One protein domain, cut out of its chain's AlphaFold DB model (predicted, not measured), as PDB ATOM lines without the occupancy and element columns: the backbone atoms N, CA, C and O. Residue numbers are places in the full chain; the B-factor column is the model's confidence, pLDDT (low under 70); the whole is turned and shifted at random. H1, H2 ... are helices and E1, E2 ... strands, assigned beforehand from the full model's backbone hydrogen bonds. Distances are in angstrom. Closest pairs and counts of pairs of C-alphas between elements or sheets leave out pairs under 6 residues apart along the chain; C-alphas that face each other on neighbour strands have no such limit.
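Overview. This is residues 214 to 321 of the 353 residues of an uncharacterized protein of Daucus carota subsp. sativus (UniProt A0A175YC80). A small antiparallel sheet of three strands, E1, E2 and E3, has two helices, H2 and H3, packed side by side across one face, and H4 packs on H2 away from the sheet. From this compact body residues 305 to 321 of H5 stick out as a long arm, after a long link, residues 290 to 303. The printed part has 108 residues with three named strands, in the order E1 E2 E3 across the sheet, then five named helices, H1 to H5, and its class is mixed, helices and strands. It is only just loose, close to compact, with a radius of gyration of the C-alphas of 16.1 A, and spans 54 by 32 by 29 A.

Arrangement. E1, residues 215 to 218, and E2, residues 221 to 227, form an antiparallel hairpin, with N 217 and O 222 2.8 A apart, within hydrogen-bond range. E2 and E3, residues 230 to 235, form another, with N 225 and O 232 at 2.9 A; the three strands are a meander, each the antiparallel neighbour of the one before. H1, residues 238 to 241, is not on the sheet, but only just, with 4 pairs of C-alphas within 10 A. H2, residues 246 to 258, and H3, residues 264 to 279, are on the same face of the sheet, at heights of 9.8 A and 11.2 A, and make two layers with it, helices over one face. H2 runs across the strands, at 89 degrees to E2 on the local plane. H2 and H3 form a helical hairpin and touch, with a shallow tilt of 30 degrees, opposite ways; their closest C-alphas, those of Ser 253 and Asp 270, are 5.4 A apart. H1 and H3 only just touch, with 3 pairs of C-alphas within 8 A, the closest being Glu 238 and Tyr 276 at 7.5 A. H4, residues 283 to 289, touches H2, the closest C-alphas being those of Ala 246 and Tyr 285, 5.2 A apart. H5, residues 304 to 321, touches no helix. Each O i to N i+4 pair is within hydrogen-bond range in H2, H3, H4 and H5; H1 is too short for such a pair.

Along the chain. E1 begins at C-alpha 215 (-37.618, -19.639, 27.695). E2 is 19.2 A long, E3 16.0 A, H2 18.0 A, H3 22.2 A and H5 25.2 A. H5 ends at C-alpha 321 (-9.744, -6.654, 21.605).

Size, cuts and confidence. The farthest C-alphas, those of Ser 283 and Lys 321, are 55.3 A apart. The printed part has no cut. The link from H4 to H5 is long; the others are tight. The pLDDT is under 70 in residues 293 to 321.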
ATOM      1  N   PRO A 214     -41.128 -21.382  24.927       90.12
ATOM      2  CA  PRO A 214     -40.796 -21.267  26.344       90.12
ATOM      3  C   PRO A 214     -39.298 -21.007  26.533       90.12
ATOM      4  O   PRO A 214     -38.451 -21.689  25.954       90.12
ATOM      5  N   GLN A 215     -38.984 -20.020  27.366       91.75
ATOM      6  CA  GLN A 215     -37.618 -19.639  27.695       91.75
ATOM      7  C   GLN A 215     -37.113 -20.520  28.838       91.75
ATOM      8  O   GLN A 215     -37.761 -20.609  29.880       91.75
ATOM      9  N   VAL A 216     -35.948 -21.144  28.663       92.06
ATOM     10  CA  VAL A 216     -35.249 -21.872  29.731       92.06
ATOM     11  C   VAL A 216     -34.092 -21.011  30.215       92.06
ATOM     12  O   VAL A 216     -33.201 -20.668  29.442       92.06
ATOM     13  N   VAL A 217     -34.118 -20.651  31.492       90.88
ATOM     14  CA  VAL A 217     -33.115 -19.821  32.162       90.88
ATOM     15  C   VAL A 217     -32.269 -20.727  33.038       90.88
ATOM     16  O   VAL A 217     -32.829 -21.559  33.738       90.88
ATOM     17  N   LYS A 218     -30.939 -20.594  33.000       86.00
ATOM     18  CA  LYS A 218     -30.024 -21.444  33.788       86.00
ATOM     19  C   LYS A 218     -29.850 -20.978  35.231       86.00
ATOM     20  O   LYS A 218     -29.674 -21.820  36.101       86.00
ATOM     21  N   ASN A 219     -29.900 -19.670  35.471       81.75
ATOM     22  CA  ASN A 219     -29.720 -19.090  36.795       81.75
ATOM     23  C   ASN A 219     -30.775 -17.999  37.061       81.75
ATOM     24  O   ASN A 219     -30.762 -16.997  36.342       81.75
ATOM     25  N   PRO A 220     -31.697 -18.207  38.022       85.62
ATOM     26  CA  PRO A 220     -32.035 -19.504  38.625       85.62
ATOM     27  C   PRO A 220     -32.609 -20.482  37.580       85.62
ATOM     28  O   PRO A 220     -33.266 -20.057  36.621       85.62
ATOM     29  N   TYR A 221     -32.374 -21.793  37.751       92.00
ATOM     30  CA  TYR A 221     -32.799 -22.789  36.758       92.00
ATOM     31  C   TYR A 221     -34.326 -22.867  36.685       92.00
ATOM     32  O   TYR A 221     -34.988 -23.353  37.603       92.00
ATOM     33  N   SER A 222     -34.904 -22.330  35.612       94.31
ATOM     34  CA  SER A 222     -36.345 -22.109  35.517       94.31
ATOM     35  C   SER A 222     -36.851 -22.075  34.077       94.31
ATOM     36  O   SER A 222     -36.107 -21.841  33.125       94.31
ATOM     37  N   ILE A 223     -38.155 -22.300  33.919       94.94
ATOM     38  CA  ILE A 223     -38.870 -22.193  32.646       94.94
ATOM     39  C   ILE A 223     -39.839 -21.018  32.737       94.94
ATOM     40  O   ILE A 223     -40.692 -20.984  33.629       94.94
ATOM     41  N   LYS A 224     -39.748 -20.085  31.791       94.94
ATOM     42  CA  LYS A 224     -40.615 -18.908  31.671       94.94
ATOM     43  C   LYS A 224     -41.476 -19.021  30.404       94.94
ATOM     44  O   LYS A 224     -40.970 -19.289  29.315       94.94
ATOM     45  N   PHE A 225     -42.792 -18.853  30.531       94.75
ATOM     46  CA  PHE A 225     -43.749 -18.940  29.416       94.75
ATOM     47  C   PHE A 225     -45.013 -18.114  29.681       94.75
ATOM     48  O   PHE A 225     -45.333 -17.825  30.830       94.75
ATOM     49  N   ILE A 226     -45.780 -17.772  28.639       93.44
ATOM     50  CA  ILE A 226     -47.086 -17.116  28.809       93.44
ATOM     51  C   ILE A 226     -48.209 -18.150  28.911       93.44
ATOM     52  O   ILE A 226     -48.354 -19.030  28.058       93.44
ATOM     53  N   HIS A 227     -49.061 -18.012  29.925       91.75
ATOM     54  CA  HIS A 227     -50.315 -18.752  30.033       91.75
ATOM     55  C   HIS A 227     -51.413 -17.850  30.591       91.75
ATOM     56  O   HIS A 227     -51.211 -17.182  31.599       91.75
ATOM     57  N   LYS A 228     -52.588 -17.851  29.942       90.00
ATOM     58  CA  LYS A 228     -53.728 -16.990  30.313       90.00
ATOM     59  C   LYS A 228     -53.323 -15.520  30.481       90.00
ATOM     60  O   LYS A 228     -53.623 -14.905  31.496       90.00
ATOM     61  N   GLU A 229     -52.600 -14.993  29.493       87.94
ATOM     62  CA  GLU A 229     -52.140 -13.593  29.453       87.94
ATOM     63  C   GLU A 229     -51.160 -13.179  30.569       87.94
ATOM     64  O   GLU A 229     -50.868 -11.992  30.725       87.94
ATOM     65  N   LEU A 230     -50.629 -14.142  31.329       91.62
ATOM     66  CA  LEU A 230     -49.684 -13.918  32.419       91.62
ATOM     67  C   LEU A 230     -48.358 -14.627  32.154       91.62
ATOM     68  O   LEU A 230     -48.335 -15.773  31.694       91.62
ATOM     69  N   LEU A 231     -47.258 -13.960  32.511       93.56
ATOM     70  CA  LEU A 231     -45.949 -14.596  32.590       93.56
ATOM     71  C   LEU A 231     -45.934 -15.602  33.743       93.56
ATOM     72  O   LEU A 231     -46.189 -15.267  34.898       93.56
ATOM     73  N   CYS A 232     -45.642 -16.849  33.408       94.50
ATOM     74  CA  CYS A 232     -45.527 -17.955  34.337       94.50
ATOM     75  C   CYS A 232     -44.072 -18.404  34.413       94.50
ATOM     76  O   CYS A 232     -43.478 -18.736  33.391       94.50
ATOM     77  N   THR A 233     -43.553 -18.499  35.635       95.00
ATOM     78  CA  THR A 233     -42.247 -19.103  35.928       95.00
ATOM     79  C   THR A 233     -42.442 -20.439  36.638       95.00
ATOM     80  O   THR A 233     -43.314 -20.557  37.508       95.00
ATOM     81  N   VAL A 234     -41.676 -21.455  36.255       95.75
ATOM     82  CA  VAL A 234     -41.563 -22.738  36.959       95.75
ATOM     83  C   VAL A 234     -40.093 -22.958  37.270       95.75
ATOM     84  O   VAL A 234     -39.309 -23.183  36.353       95.75
ATOM     85  N   ASN A 235     -39.726 -22.864  38.544       95.50
ATOM     86  CA  ASN A 235     -38.367 -23.159  38.985       95.50
ATOM     87  C   ASN A 235     -38.161 -24.677  39.050       95.50
ATOM     88  O   ASN A 235     -39.087 -25.419  39.391       95.50
ATOM     89  N   LEU A 236     -36.969 -25.121  38.658       93.94
ATOM     90  CA  LEU A 236     -36.623 -26.526  38.446       93.94
ATOM     91  C   LEU A 236     -35.792 -27.130  39.586       93.94
ATOM     92  O   LEU A 236     -35.337 -28.266  39.474       93.94
ATOM     93  N   ASP A 237     -35.609 -26.402  40.683       91.44
ATOM     94  CA  ASP A 237     -35.051 -26.944  41.917       91.44
ATOM     95  C   ASP A 237     -36.059 -27.861  42.636       91.44
ATOM     96  O   ASP A 237     -37.279 -27.681  42.559       91.44
ATOM     97  N   GLU A 238     -35.550 -28.882  43.336       85.62
ATOM     98  CA  GLU A 238     -36.384 -29.919  43.963       85.62
ATOM     99  C   GLU A 238     -37.345 -29.339  45.018       85.62
ATOM    100  O   GLU A 238     -38.483 -29.805  45.144       85.62
ATOM    101  N   GLU A 239     -36.932 -28.283  45.721       89.25
ATOM    102  CA  GLU A 239     -37.751 -27.596  46.722       89.25
ATOM    103  C   GLU A 239     -38.905 -26.798  46.094       89.25
ATOM    104  O   GLU A 239     -40.028 -26.804  46.613       89.25
ATOM    105  N   ALA A 240     -38.675 -26.113  44.972       91.38
ATOM    106  CA  ALA A 240     -39.712 -25.357  44.281       91.38
ATOM    107  C   ALA A 240     -40.685 -26.249  43.510       91.38
ATOM    108  O   ALA A 240     -41.883 -25.950  43.490       91.38
ATOM    109  N   LEU A 241     -40.220 -27.356  42.919       92.88
ATOM    110  CA  LEU A 241     -41.077 -28.275  42.162       92.88
ATOM    111  C   LEU A 241     -42.244 -28.816  43.002       92.88
ATOM    112  O   LEU A 241     -43.359 -28.956  42.491       92.88
ATOM    113  N   ALA A 242     -42.025 -29.024  44.304       91.94
ATOM    114  CA  ALA A 242     -43.059 -29.437  45.253       91.94
ATOM    115  C   ALA A 242     -44.198 -28.422  45.434       91.94
ATOM    116  O   ALA A 242     -45.312 -28.803  45.794       91.94
ATOM    117  N   LYS A 243     -43.952 -27.140  45.149       93.94
ATOM    118  CA  LYS A 243     -44.928 -26.053  45.323       93.94
ATOM    119  C   LYS A 243     -45.905 -25.948  44.150       93.94
ATOM    120  O   LYS A 243     -46.940 -25.290  44.268       93.94
ATOM    121  N   TYR A 244     -45.600 -26.560  43.003       94.38
ATOM    122  CA  TYR A 244     -46.427 -26.434  41.806       94.38
ATOM    123  C   TYR A 244     -47.448 -27.573  41.677       94.38
ATOM    124  O   TYR A 244     -47.107 -28.748  41.815       94.38
ATOM    125  N   PRO A 245     -48.710 -27.269  41.315       93.56
ATOM    126  CA  PRO A 245     -49.698 -28.308  41.070       93.56
ATOM    127  C   PRO A 245     -49.340 -29.111  39.814       93.56
ATOM    128  O   PRO A 245     -48.867 -28.551  38.821       93.56
ATOM    129  N   ALA A 246     -49.695 -30.400  39.795       92.69
ATOM    130  CA  ALA A 246     -49.436 -31.314  38.674       92.69
ATOM    131  C   ALA A 246     -49.892 -30.760  37.309       92.69
ATOM    132  O   ALA A 246     -49.256 -30.989  36.284       92.69
ATOM    133  N   LYS A 247     -50.985 -29.984  37.291       93.81
ATOM    134  CA  LYS A 247     -51.489 -29.309  36.087       93.81
ATOM    135  C   LYS A 247     -50.490 -28.298  35.508       93.81
ATOM    136  O   LYS A 247     -50.399 -28.195  34.289       93.81
ATOM    137  N   ARG A 248     -49.771 -27.551  36.353       94.31
ATOM    138  CA  ARG A 248     -48.783 -26.549  35.924       94.31
ATOM    139  C   ARG A 248     -47.502 -27.214  35.430       94.31
ATOM    140  O   ARG A 248     -46.985 -26.794  34.403       94.31
ATOM    141  N   LEU A 249     -47.064 -28.284  36.096       95.38
ATOM    142  CA  LEU A 249     -45.925 -29.095  35.653       95.38
ATOM    143  C   LEU A 249     -46.200 -29.754  34.292       95.38
ATOM    144  O   LEU A 249     -45.409 -29.611  33.368       95.38
ATOM    145  N   ALA A 250     -47.375 -30.374  34.122       94.00
ATOM    146  CA  ALA A 250     -47.781 -30.957  32.841       94.00
ATOM    147  C   ALA A 250     -47.882 -29.903  31.725       94.00
ATOM    148  O   ALA A 250     -47.509 -30.173  30.586       94.00
ATOM    149  N   LEU A 251     -48.362 -28.694  32.042       94.50
ATOM    150  CA  LEU A 251     -48.400 -27.589  31.086       94.50
ATOM    151  C   LEU A 251     -46.988 -27.174  30.651       94.50
ATOM    152  O   LEU A 251     -46.759 -27.048  29.453       94.50
ATOM    153  N   ALA A 252     -46.058 -26.991  31.593       94.44
ATOM    154  CA  ALA A 252     -44.675 -26.631  31.282       94.44
ATOM    155  C   ALA A 252     -44.016 -27.681  30.373       94.44
ATOM    156  O   ALA A 252     -43.537 -27.329  29.297       94.44
ATOM    157  N   SER A 253     -44.106 -28.967  30.729       93.69
ATOM    158  CA  SER A 253     -43.621 -30.077  29.895       93.69
ATOM    159  C   SER A 253     -44.280 -30.131  28.518       93.69
ATOM    160  O   SER A 253     -43.608 -30.326  27.509       93.69
ATOM    161  N   THR A 254     -45.595 -29.909  28.438       92.06
ATOM    162  CA  THR A 254     -46.292 -29.853  27.144       92.06
ATOM    163  C   THR A 254     -45.733 -28.731  26.278       92.06
ATOM    164  O   THR A 254     -45.433 -28.961  25.111       92.06
ATOM    165  N   LEU A 255     -45.548 -27.532  26.834       91.06
ATOM    166  CA  LEU A 255     -45.009 -26.394  26.091       91.06
ATOM    167  C   LEU A 255     -43.561 -26.637  25.648       91.06
ATOM    168  O   LEU A 255     -43.248 -26.363  24.496       91.06
ATOM    169  N   LEU A 256     -42.709 -27.199  26.511       90.69
ATOM    170  CA  LEU A 256     -41.329 -27.554  26.159       90.69
ATOM    171  C   LEU A 256     -41.252 -28.560  25.002       90.69
ATOM    172  O   LEU A 256     -40.359 -28.452  24.166       90.69
ATOM    173  N   ARG A 257     -42.188 -29.516  24.939       88.00
ATOM    174  CA  ARG A 257     -42.233 -30.550  23.891       88.00
ATOM    175  C   ARG A 257     -42.883 -30.086  22.589       88.00
ATOM    176  O   ARG A 257     -42.582 -30.641  21.543       88.00
ATOM    177  N   THR A 258     -43.809 -29.128  22.651       84.62
ATOM    178  CA  THR A 258     -44.693 -28.802  21.513       84.62
ATOM    179  C   THR A 258     -44.533 -27.394  20.949       84.62
ATOM    180  O   THR A 258     -45.007 -27.149  19.842       84.62
ATOM    181  N   LYS A 259     -43.895 -26.455  21.665       81.88
ATOM    182  CA  LYS A 259     -43.766 -25.060  21.217       81.88
ATOM    183  C   LYS A 259     -42.336 -24.650  20.870       81.88
ATOM    184  O   LYS A 259     -41.451 -24.621  21.724       81.88
ATOM    185  N   GLY A 260     -42.176 -24.126  19.657       75.06
ATOM    186  CA  GLY A 260     -40.935 -23.526  19.162       75.06
ATOM    187  C   GLY A 260     -39.815 -24.545  18.960       75.06
ATOM    188  O   GLY A 260     -40.087 -25.719  18.737       75.06
ATOM    189  N   PHE A 261     -38.562 -24.093  19.022       70.38
ATOM    190  CA  PHE A 261     -37.404 -24.932  18.688       70.38
ATOM    191  C   PHE A 261     -37.107 -25.979  19.758       70.38
ATOM    192  O   PHE A 261     -37.060 -25.656  20.950       70.38
ATOM    193  N   ALA A 262     -36.827 -27.214  19.338       72.69
ATOM    194  CA  ALA A 262     -36.251 -28.215  20.223       72.69
ATOM    195  C   ALA A 262     -34.796 -27.848  20.523       72.69
ATOM    196  O   ALA A 262     -33.969 -27.780  19.621       72.69
ATOM    197  N   SER A 263     -34.480 -27.633  21.797       82.69
ATOM    198  CA  SER A 263     -33.108 -27.424  22.251       82.69
ATOM    199  C   SER A 263     -32.763 -28.412  23.353       82.69
ATOM    200  O   SER A 263     -33.643 -28.881  24.084       82.69
ATOM    201  N   LYS A 264     -31.468 -28.703  23.505       86.94
ATOM    202  CA  LYS A 264     -30.983 -29.565  24.588       86.94
ATOM    203  C   LYS A 264     -31.427 -29.032  25.954       86.94
ATOM    204  O   LYS A 264     -31.987 -29.783  26.737       86.94
ATOM    205  N   ALA A 265     -31.324 -27.720  26.173       87.75
ATOM    206  CA  ALA A 265     -31.773 -27.081  27.411       87.75
ATOM    207  C   ALA A 265     -33.264 -27.319  27.721       87.75
ATOM    208  O   ALA A 265     -33.625 -27.490  28.884       87.75
ATOM    209  N   LYS A 266     -34.132 -27.354  26.699       90.00
ATOM    210  CA  LYS A 266     -35.564 -27.660  26.864       90.00
ATOM    211  C   LYS A 266     -35.811 -29.137  27.136       90.00
ATOM    212  O   LYS A 266     -36.671 -29.448  27.955       90.00
ATOM    213  N   SER A 267     -35.063 -30.025  26.479       89.19
ATOM    214  CA  SER A 267     -35.118 -31.460  26.774       89.19
ATOM    215  C   SER A 267     -34.694 -31.730  28.215       89.19
ATOM    216  O   SER A 267     -35.446 -32.355  28.952       89.19
ATOM    217  N   ASP A 268     -33.552 -31.181  28.635       91.44
ATOM    218  CA  ASP A 268     -33.019 -31.342  29.989       91.44
ATOM    219  C   ASP A 268     -34.014 -30.804  31.037       91.44
ATOM    220  O   ASP A 268     -34.286 -31.456  32.043       91.44
ATOM    221  N   ALA A 269     -34.638 -29.649  30.768       93.56
ATOM    222  CA  ALA A 269     -35.657 -29.066  31.641       93.56
ATOM    223  C   ALA A 269     -36.915 -29.948  31.764       93.56
ATOM    224  O   ALA A 269     -37.464 -30.103  32.858       93.56
ATOM    225  N   ASP A 270     -37.375 -30.538  30.657       94.19
ATOM    226  CA  ASP A 270     -38.494 -31.487  30.667       94.19
ATOM    227  C   ASP A 270     -38.137 -32.775  31.420       94.19
ATOM    228  O   ASP A 270     -38.964 -33.301  32.168       94.19
ATOM    229  N   ASP A 271     -36.902 -33.257  31.271       93.31
ATOM    230  CA  ASP A 271     -36.405 -34.449  31.955       93.31
ATOM    231  C   ASP A 271     -36.347 -34.253  33.473       93.31
ATOM    232  O   ASP A 271     -36.726 -35.160  34.217       93.31
ATOM    233  N   VAL A 272     -35.993 -33.056  33.951       95.19
ATOM    234  CA  VAL A 272     -36.056 -32.717  35.383       95.19
ATOM    235  C   VAL A 272     -37.491 -32.786  35.918       95.19
ATOM    236  O   VAL A 272     -37.736 -33.428  36.945       95.19
ATOM    237  N   ILE A 273     -38.464 -32.201  35.208       95.44
ATOM    238  CA  ILE A 273     -39.883 -32.278  35.602       95.44
ATOM    239  C   ILE A 273     -40.362 -33.735  35.601       95.44
ATOM    240  O   ILE A 273     -41.033 -34.180  36.538       95.44
ATOM    241  N   LEU A 274     -40.017 -34.495  34.559       93.56
ATOM    242  CA  LEU A 274     -40.398 -35.896  34.417       93.56
ATOM    243  C   LEU A 274     -39.815 -36.758  35.542       93.56
ATOM    244  O   LEU A 274     -40.546 -37.562  36.129       93.56
ATOM    245  N   ALA A 275     -38.535 -36.581  35.870       93.62
ATOM    246  CA  ALA A 275     -37.860 -37.307  36.940       93.62
ATOM    247  C   ALA A 275     -38.520 -37.037  38.298       93.62
ATOM    248  O   ALA A 275     -38.845 -37.982  39.024       93.62
ATOM    249  N   TYR A 276     -38.809 -35.769  38.607       95.12
ATOM    250  CA  TYR A 276     -39.522 -35.382  39.826       95.12
ATOM    251  C   TYR A 276     -40.913 -36.034  39.914       95.12
ATOM    252  O   TYR A 276     -41.237 -36.697  40.905       95.12
ATOM    253  N   CYS A 277     -41.723 -35.911  38.858       93.31
ATOM    254  CA  CYS A 277     -43.075 -36.476  38.813       93.31
ATOM    255  C   CYS A 277     -43.081 -38.009  38.904       93.31
ATOM    256  O   CYS A 277     -44.007 -38.577  39.486       93.31
ATOM    257  N   THR A 278     -42.056 -38.670  38.357       92.38
ATOM    258  CA  THR A 278     -41.871 -40.126  38.440       92.38
ATOM    259  C   THR A 278     -41.509 -40.545  39.861       92.38
ATOM    260  O   THR A 278     -42.194 -41.387  40.435       92.38
ATOM    261  N   ARG A 279     -40.505 -39.901  40.475       93.06
ATOM    262  CA  ARG A 279     -40.068 -40.185  41.854       93.06
ATOM    263  C   ARG A 279     -41.200 -39.997  42.866       93.06
ATOM    264  O   ARG A 279     -41.335 -40.788  43.793       93.06
ATOM    265  N   ARG A 280     -42.023 -38.958  42.690       91.19
ATOM    266  CA  ARG A 280     -43.164 -38.641  43.570       91.19
ATOM    267  C   ARG A 280     -44.471 -39.339  43.177       91.19
ATOM    268  O   ARG A 280     -45.485 -39.109  43.830       91.19
ATOM    269  N   ASN A 281     -44.466 -40.164  42.127       90.06
ATOM    270  CA  ASN A 281     -45.633 -40.881  41.607       90.06
ATOM    271  C   ASN A 281     -46.872 -39.980  41.379       90.06
ATOM    272  O   ASN A 281     -47.988 -40.265  41.821       90.06
ATOM    273  N   ILE A 282     -46.684 -38.850  40.691       92.31
ATOM    274  CA  ILE A 282     -47.747 -37.860  40.453       92.31
ATOM    275  C   ILE A 282     -48.661 -38.335  39.311       92.31
ATOM    276  O   ILE A 282     -48.549 -37.905  38.163       92.31
ATOM    277  N   SER A 283     -49.618 -39.211  39.617       89.19
ATOM    278  CA  SER A 283     -50.534 -39.824  38.635       89.19
ATOM    279  C   SER A 283     -51.277 -38.813  37.743       89.19
ATOM    280  O   SER A 283     -51.447 -39.029  36.540       89.19
ATOM    281  N   GLN A 284     -51.678 -37.665  38.301       91.50
ATOM    282  CA  GLN A 284     -52.358 -36.603  37.551       91.50
ATOM    283  C   GLN A 284     -51.486 -35.981  36.453       91.50
ATOM    284  O   GLN A 284     -52.027 -35.539  35.439       91.50
ATOM    285  N   TYR A 285     -50.164 -35.935  36.643       93.62
ATOM    286  CA  TYR A 285     -49.229 -35.466  35.622       93.62
ATOM    287  C   TYR A 285     -49.226 -36.438  34.438       93.62
ATOM    288  O   TYR A 285     -49.523 -36.038  33.313       93.62
ATOM    289  N   PHE A 286     -49.029 -37.735  34.696       90.50
ATOM    290  CA  PHE A 286     -48.994 -38.761  33.648       90.50
ATOM    291  C   PHE A 286     -50.312 -38.878  32.882       90.50
ATOM    292  O   PHE A 286     -50.309 -38.988  31.658       90.50
ATOM    293  N   ARG A 287     -51.456 -38.750  33.570       90.38
ATOM    294  CA  ARG A 287     -52.771 -38.718  32.911       90.38
ATOM    295  C   ARG A 287     -52.885 -37.572  31.901       90.38
ATOM    296  O   ARG A 287     -53.518 -37.745  30.865       90.38
ATOM    297  N   ARG A 288     -52.288 -36.411  32.194       90.56
ATOM    298  CA  ARG A 288     -52.283 -35.237  31.301       90.56
ATOM    299  C   ARG A 288     -51.268 -35.366  30.167       90.56
ATOM    300  O   ARG A 288     -51.522 -34.851  29.088       90.56
ATOM    301  N   MET A 289     -50.166 -36.073  30.402       89.44
ATOM    302  CA  MET A 289     -49.092 -36.267  29.423       89.44
ATOM    303  C   MET A 289     -49.299 -37.479  28.500       89.44
ATOM    304  O   MET A 289     -48.497 -37.677  27.595       89.44
ATOM    305  N   LYS A 290     -50.369 -38.273  28.683       84.44
ATOM    306  CA  LYS A 290     -50.615 -39.545  27.969       84.44
ATOM    307  C   LYS A 290     -50.478 -39.456  26.440       84.44
ATOM    308  O   LYS A 290     -49.980 -40.392  25.830       84.44
ATOM    309  N   ASN A 291     -50.894 -38.335  25.847       81.00
ATOM    310  CA  ASN A 291     -50.871 -38.118  24.394       81.00
ATOM    311  C   ASN A 291     -49.814 -37.088  23.960       81.00
ATOM    312  O   ASN A 291     -49.780 -36.696  22.797       81.00
ATOM    313  N   VAL A 292     -48.978 -36.615  24.887       77.50
ATOM    314  CA  VAL A 292     -47.929 -35.628  24.611       77.50
ATOM    315  C   VAL A 292     -46.619 -36.383  24.427       77.50
ATOM    316  O   VAL A 292     -45.851 -36.597  25.373       77.50
ATOM    317  N   THR A 293     -46.381 -36.830  23.199       68.44
ATOM    318  CA  THR A 293     -45.122 -37.472  22.829       68.44
ATOM    319  C   THR A 293     -43.978 -36.461  22.892       68.44
ATOM    320  O   THR A 293     -44.174 -35.257  22.711       68.44
ATOM    321  N   LYS A 294     -42.753 -36.943  23.139       62.31
ATOM    322  CA  LYS A 294     -41.537 -36.199  22.781       62.31
ATOM    323  C   LYS A 294     -41.426 -36.203  21.249       62.31
ATOM    324  O   LYS A 294     -40.577 -36.881  20.687       62.31
ATOM    325  N   ALA A 295     -42.367 -35.564  20.563       53.12
ATOM    326  CA  ALA A 295     -42.242 -35.327  19.138       53.12
ATOM    327  C   ALA A 295     -41.248 -34.179  18.955       53.12
ATOM    328  O   ALA A 295     -41.346 -33.167  19.646       53.12
ATOM    329  N   GLN A 296     -40.286 -34.340  18.045       47.19
ATOM    330  CA  GLN A 296     -39.531 -33.190  17.564       47.19
ATOM    331  C   GLN A 296     -40.534 -32.231  16.898       47.19
ATOM    332  O   GLN A 296     -41.296 -32.677  16.035       47.19
ATOM    333  N   PRO A 297     -40.595 -30.950  17.299       45.28
ATOM    334  CA  PRO A 297     -41.383 -29.963  16.582       45.28
ATOM    335  C   PRO A 297     -40.907 -29.909  15.127       45.28
ATOM    336  O   PRO A 297     -39.711 -30.007  14.857       45.28
ATOM    337  N   SER A 298     -41.851 -29.753  14.200       40.50
ATOM    338  CA  SER A 298     -41.667 -29.837  12.744       40.50
ATOM    339  C   SER A 298     -40.711 -28.802  12.135       40.50
ATOM    340  O   SER A 298     -40.422 -28.891  10.948       40.50
ATOM    341  N   ASP A 299     -40.177 -27.880  12.935       41.53
ATOM    342  CA  ASP A 299     -39.184 -26.892  12.528       41.53
ATOM    343  C   ASP A 299     -37.955 -26.987  13.441       41.53
ATOM    344  O   ASP A 299     -37.796 -26.235  14.407       41.53
ATOM    345  N   PHE A 300     -37.061 -27.935  13.147       38.91
ATOM    346  CA  PHE A 300     -35.710 -27.921  13.702       38.91
ATOM    347  C   PHE A 300     -34.944 -26.762  13.052       38.91
ATOM    348  O   PHE A 300     -34.392 -26.891  11.961       38.91
ATOM    349  N   ARG A 301     -34.928 -25.603  13.709       37.94
ATOM    350  CA  ARG A 301     -33.822 -24.655  13.577       37.94
ATOM    351  C   ARG A 301     -33.046 -24.723  14.883       37.94
ATOM    352  O   ARG A 301     -33.647 -24.577  15.948       37.94
ATOM    353  N   GLU A 302     -31.738 -24.951  14.806       38.75
ATOM    354  CA  GLU A 302     -30.845 -24.476  15.865       38.75
ATOM    355  C   GLU A 302     -31.193 -23.008  16.103       38.75
ATOM    356  O   GLU A 302     -31.407 -22.283  15.130       38.75
ATOM    357  N   ASP A 303     -31.370 -22.614  17.365       43.66
ATOM    358  CA  ASP A 303     -31.909 -21.305  17.734       43.66
ATOM    359  C   ASP A 303     -31.131 -20.219  16.958       43.66
ATOM    360  O   ASP A 303     -29.948 -20.005  17.236       43.66
ATOM    361  N   PRO A 304     -31.717 -19.555  15.938       43.03
ATOM    362  CA  PRO A 304     -30.968 -18.611  15.105       43.03
ATOM    363  C   PRO A 304     -30.487 -17.414  15.935       43.03
ATOM    364  O   PRO A 304     -29.533 -16.735  15.563       43.03
ATOM    365  N   VAL A 305     -31.125 -17.207  17.092       47.72
ATOM    366  CA  VAL A 305     -30.716 -16.276  18.132       47.72
ATOM    367  C   VAL A 305     -29.397 -16.717  18.759       47.72
ATOM    368  O   VAL A 305     -28.530 -15.875  18.873       47.72
ATOM    369  N   GLU A 306     -29.162 -17.994  19.083       47.31
ATOM    370  CA  GLU A 306     -27.848 -18.412  19.597       47.31
ATOM    371  C   GLU A 306     -26.754 -18.155  18.560       47.31
ATOM    372  O   GLU A 306     -25.746 -17.571  18.916       47.31
ATOM    373  N   MET A 307     -26.944 -18.468  17.277       40.94
ATOM    374  CA  MET A 307     -25.891 -18.260  16.270       40.94
ATOM    375  C   MET A 307     -25.642 -16.786  15.920       40.94
ATOM    376  O   MET A 307     -24.486 -16.380  15.870       40.94
ATOM    377  N   GLU A 308     -26.677 -15.963  15.717       47.47
ATOM    378  CA  GLU A 308     -26.498 -14.529  15.430       47.47
ATOM    379  C   GLU A 308     -26.032 -13.774  16.685       47.47
ATOM    380  O   GLU A 308     -25.131 -12.945  16.600       47.47
ATOM    381  N   VAL A 309     -26.557 -14.099  17.874       49.50
ATOM    382  CA  VAL A 309     -26.088 -13.520  19.147       49.50
ATOM    383  C   VAL A 309     -24.664 -13.976  19.450       49.50
ATOM    384  O   VAL A 309     -23.851 -13.142  19.829       49.50
ATOM    385  N   LEU A 310     -24.303 -15.248  19.243       49.69
ATOM    386  CA  LEU A 310     -22.923 -15.733  19.405       49.69
ATOM    387  C   LEU A 310     -21.982 -15.125  18.362       49.69
ATOM    388  O   LEU A 310     -20.842 -14.806  18.695       49.69
ATOM    389  N   HIS A 311     -22.442 -14.921  17.126       48.69
ATOM    390  CA  HIS A 311     -21.666 -14.275  16.071       48.69
ATOM    391  C   HIS A 311     -21.426 -12.794  16.380       48.69
ATOM    392  O   HIS A 311     -20.290 -12.327  16.320       48.69
ATOM    393  N   GLN A 312     -22.455 -12.064  16.813       54.34
ATOM    394  CA  GLN A 312     -22.315 -10.676  17.253       54.34
ATOM    395  C   GLN A 312     -21.512 -10.568  18.563       54.34
ATOM    396  O   GLN A 312     -20.705  -9.653  18.686       54.34
ATOM    397  N   LEU A 313     -21.628 -11.525  19.497       53.62
ATOM    398  CA  LEU A 313     -20.772 -11.640  20.691       53.62
ATOM    399  C   LEU A 313     -19.306 -11.877  20.312       53.62
ATOM    400  O   LEU A 313     -18.409 -11.306  20.930       53.62
ATOM    401  N   ALA A 314     -19.036 -12.703  19.300       53.97
ATOM    402  CA  ALA A 314     -17.688 -12.909  18.784       53.97
ATOM    403  C   ALA A 314     -17.139 -11.621  18.149       53.97
ATOM    404  O   ALA A 314     -16.022 -11.214  18.470       53.97
ATOM    405  N   LEU A 315     -17.942 -10.927  17.335       57.81
ATOM    406  CA  LEU A 315     -17.570  -9.657  16.704       57.81
ATOM    407  C   LEU A 315     -17.359  -8.528  17.724       57.81
ATOM    408  O   LEU A 315     -16.400  -7.769  17.606       57.81
ATOM    409  N   ALA A 316     -18.205  -8.416  18.748       56.16
ATOM    410  CA  ALA A 316     -18.069  -7.427  19.817       56.16
ATOM    411  C   ALA A 316     -16.832  -7.698  20.686       56.16
ATOM    412  O   ALA A 316     -16.060  -6.779  20.973       56.16
ATOM    413  N   ARG A 317     -16.566  -8.969  21.023       58.75
ATOM    414  CA  ARG A 317     -15.317  -9.378  21.686       58.75
ATOM    415  C   ARG A 317     -14.091  -9.046  20.841       58.75
ATOM    416  O   ARG A 317     -13.073  -8.642  21.398       58.75
ATOM    417  N   GLU A 318     -14.170  -9.181  19.520       57.19
ATOM    418  CA  GLU A 318     -13.093  -8.751  18.627       57.19
ATOM    419  C   GLU A 318     -12.920  -7.231  18.570       57.19
ATOM    420  O   GLU A 318     -11.783  -6.771  18.626       57.19
ATOM    421  N   ARG A 319     -13.997  -6.441  18.516       59.94
ATOM    422  CA  ARG A 319     -13.918  -4.966  18.558       59.94
ATOM    423  C   ARG A 319     -13.296  -4.466  19.863       59.94
ATOM    424  O   ARG A 319     -12.415  -3.612  19.849       59.94
ATOM    425  N   LYS A 320     -13.654  -5.096  20.988       58.69
ATOM    426  CA  LYS A 320     -13.073  -4.812  22.309       58.69
ATOM    427  C   LYS A 320     -11.588  -5.184  22.388       58.69
ATOM    428  O   LYS A 320     -10.806  -4.431  22.959       58.69
ATOM    429  N   LYS A 321     -11.171  -6.295  21.762       65.75
ATOM    430  CA  LYS A 321      -9.744  -6.654  21.605       65.75
ATOM    431  C   LYS A 321      -8.967  -5.648  20.749       65.75
ATOM    432  O   LYS A 321      -7.767  -5.503  20.951       65.75
TER     433      LYS A 321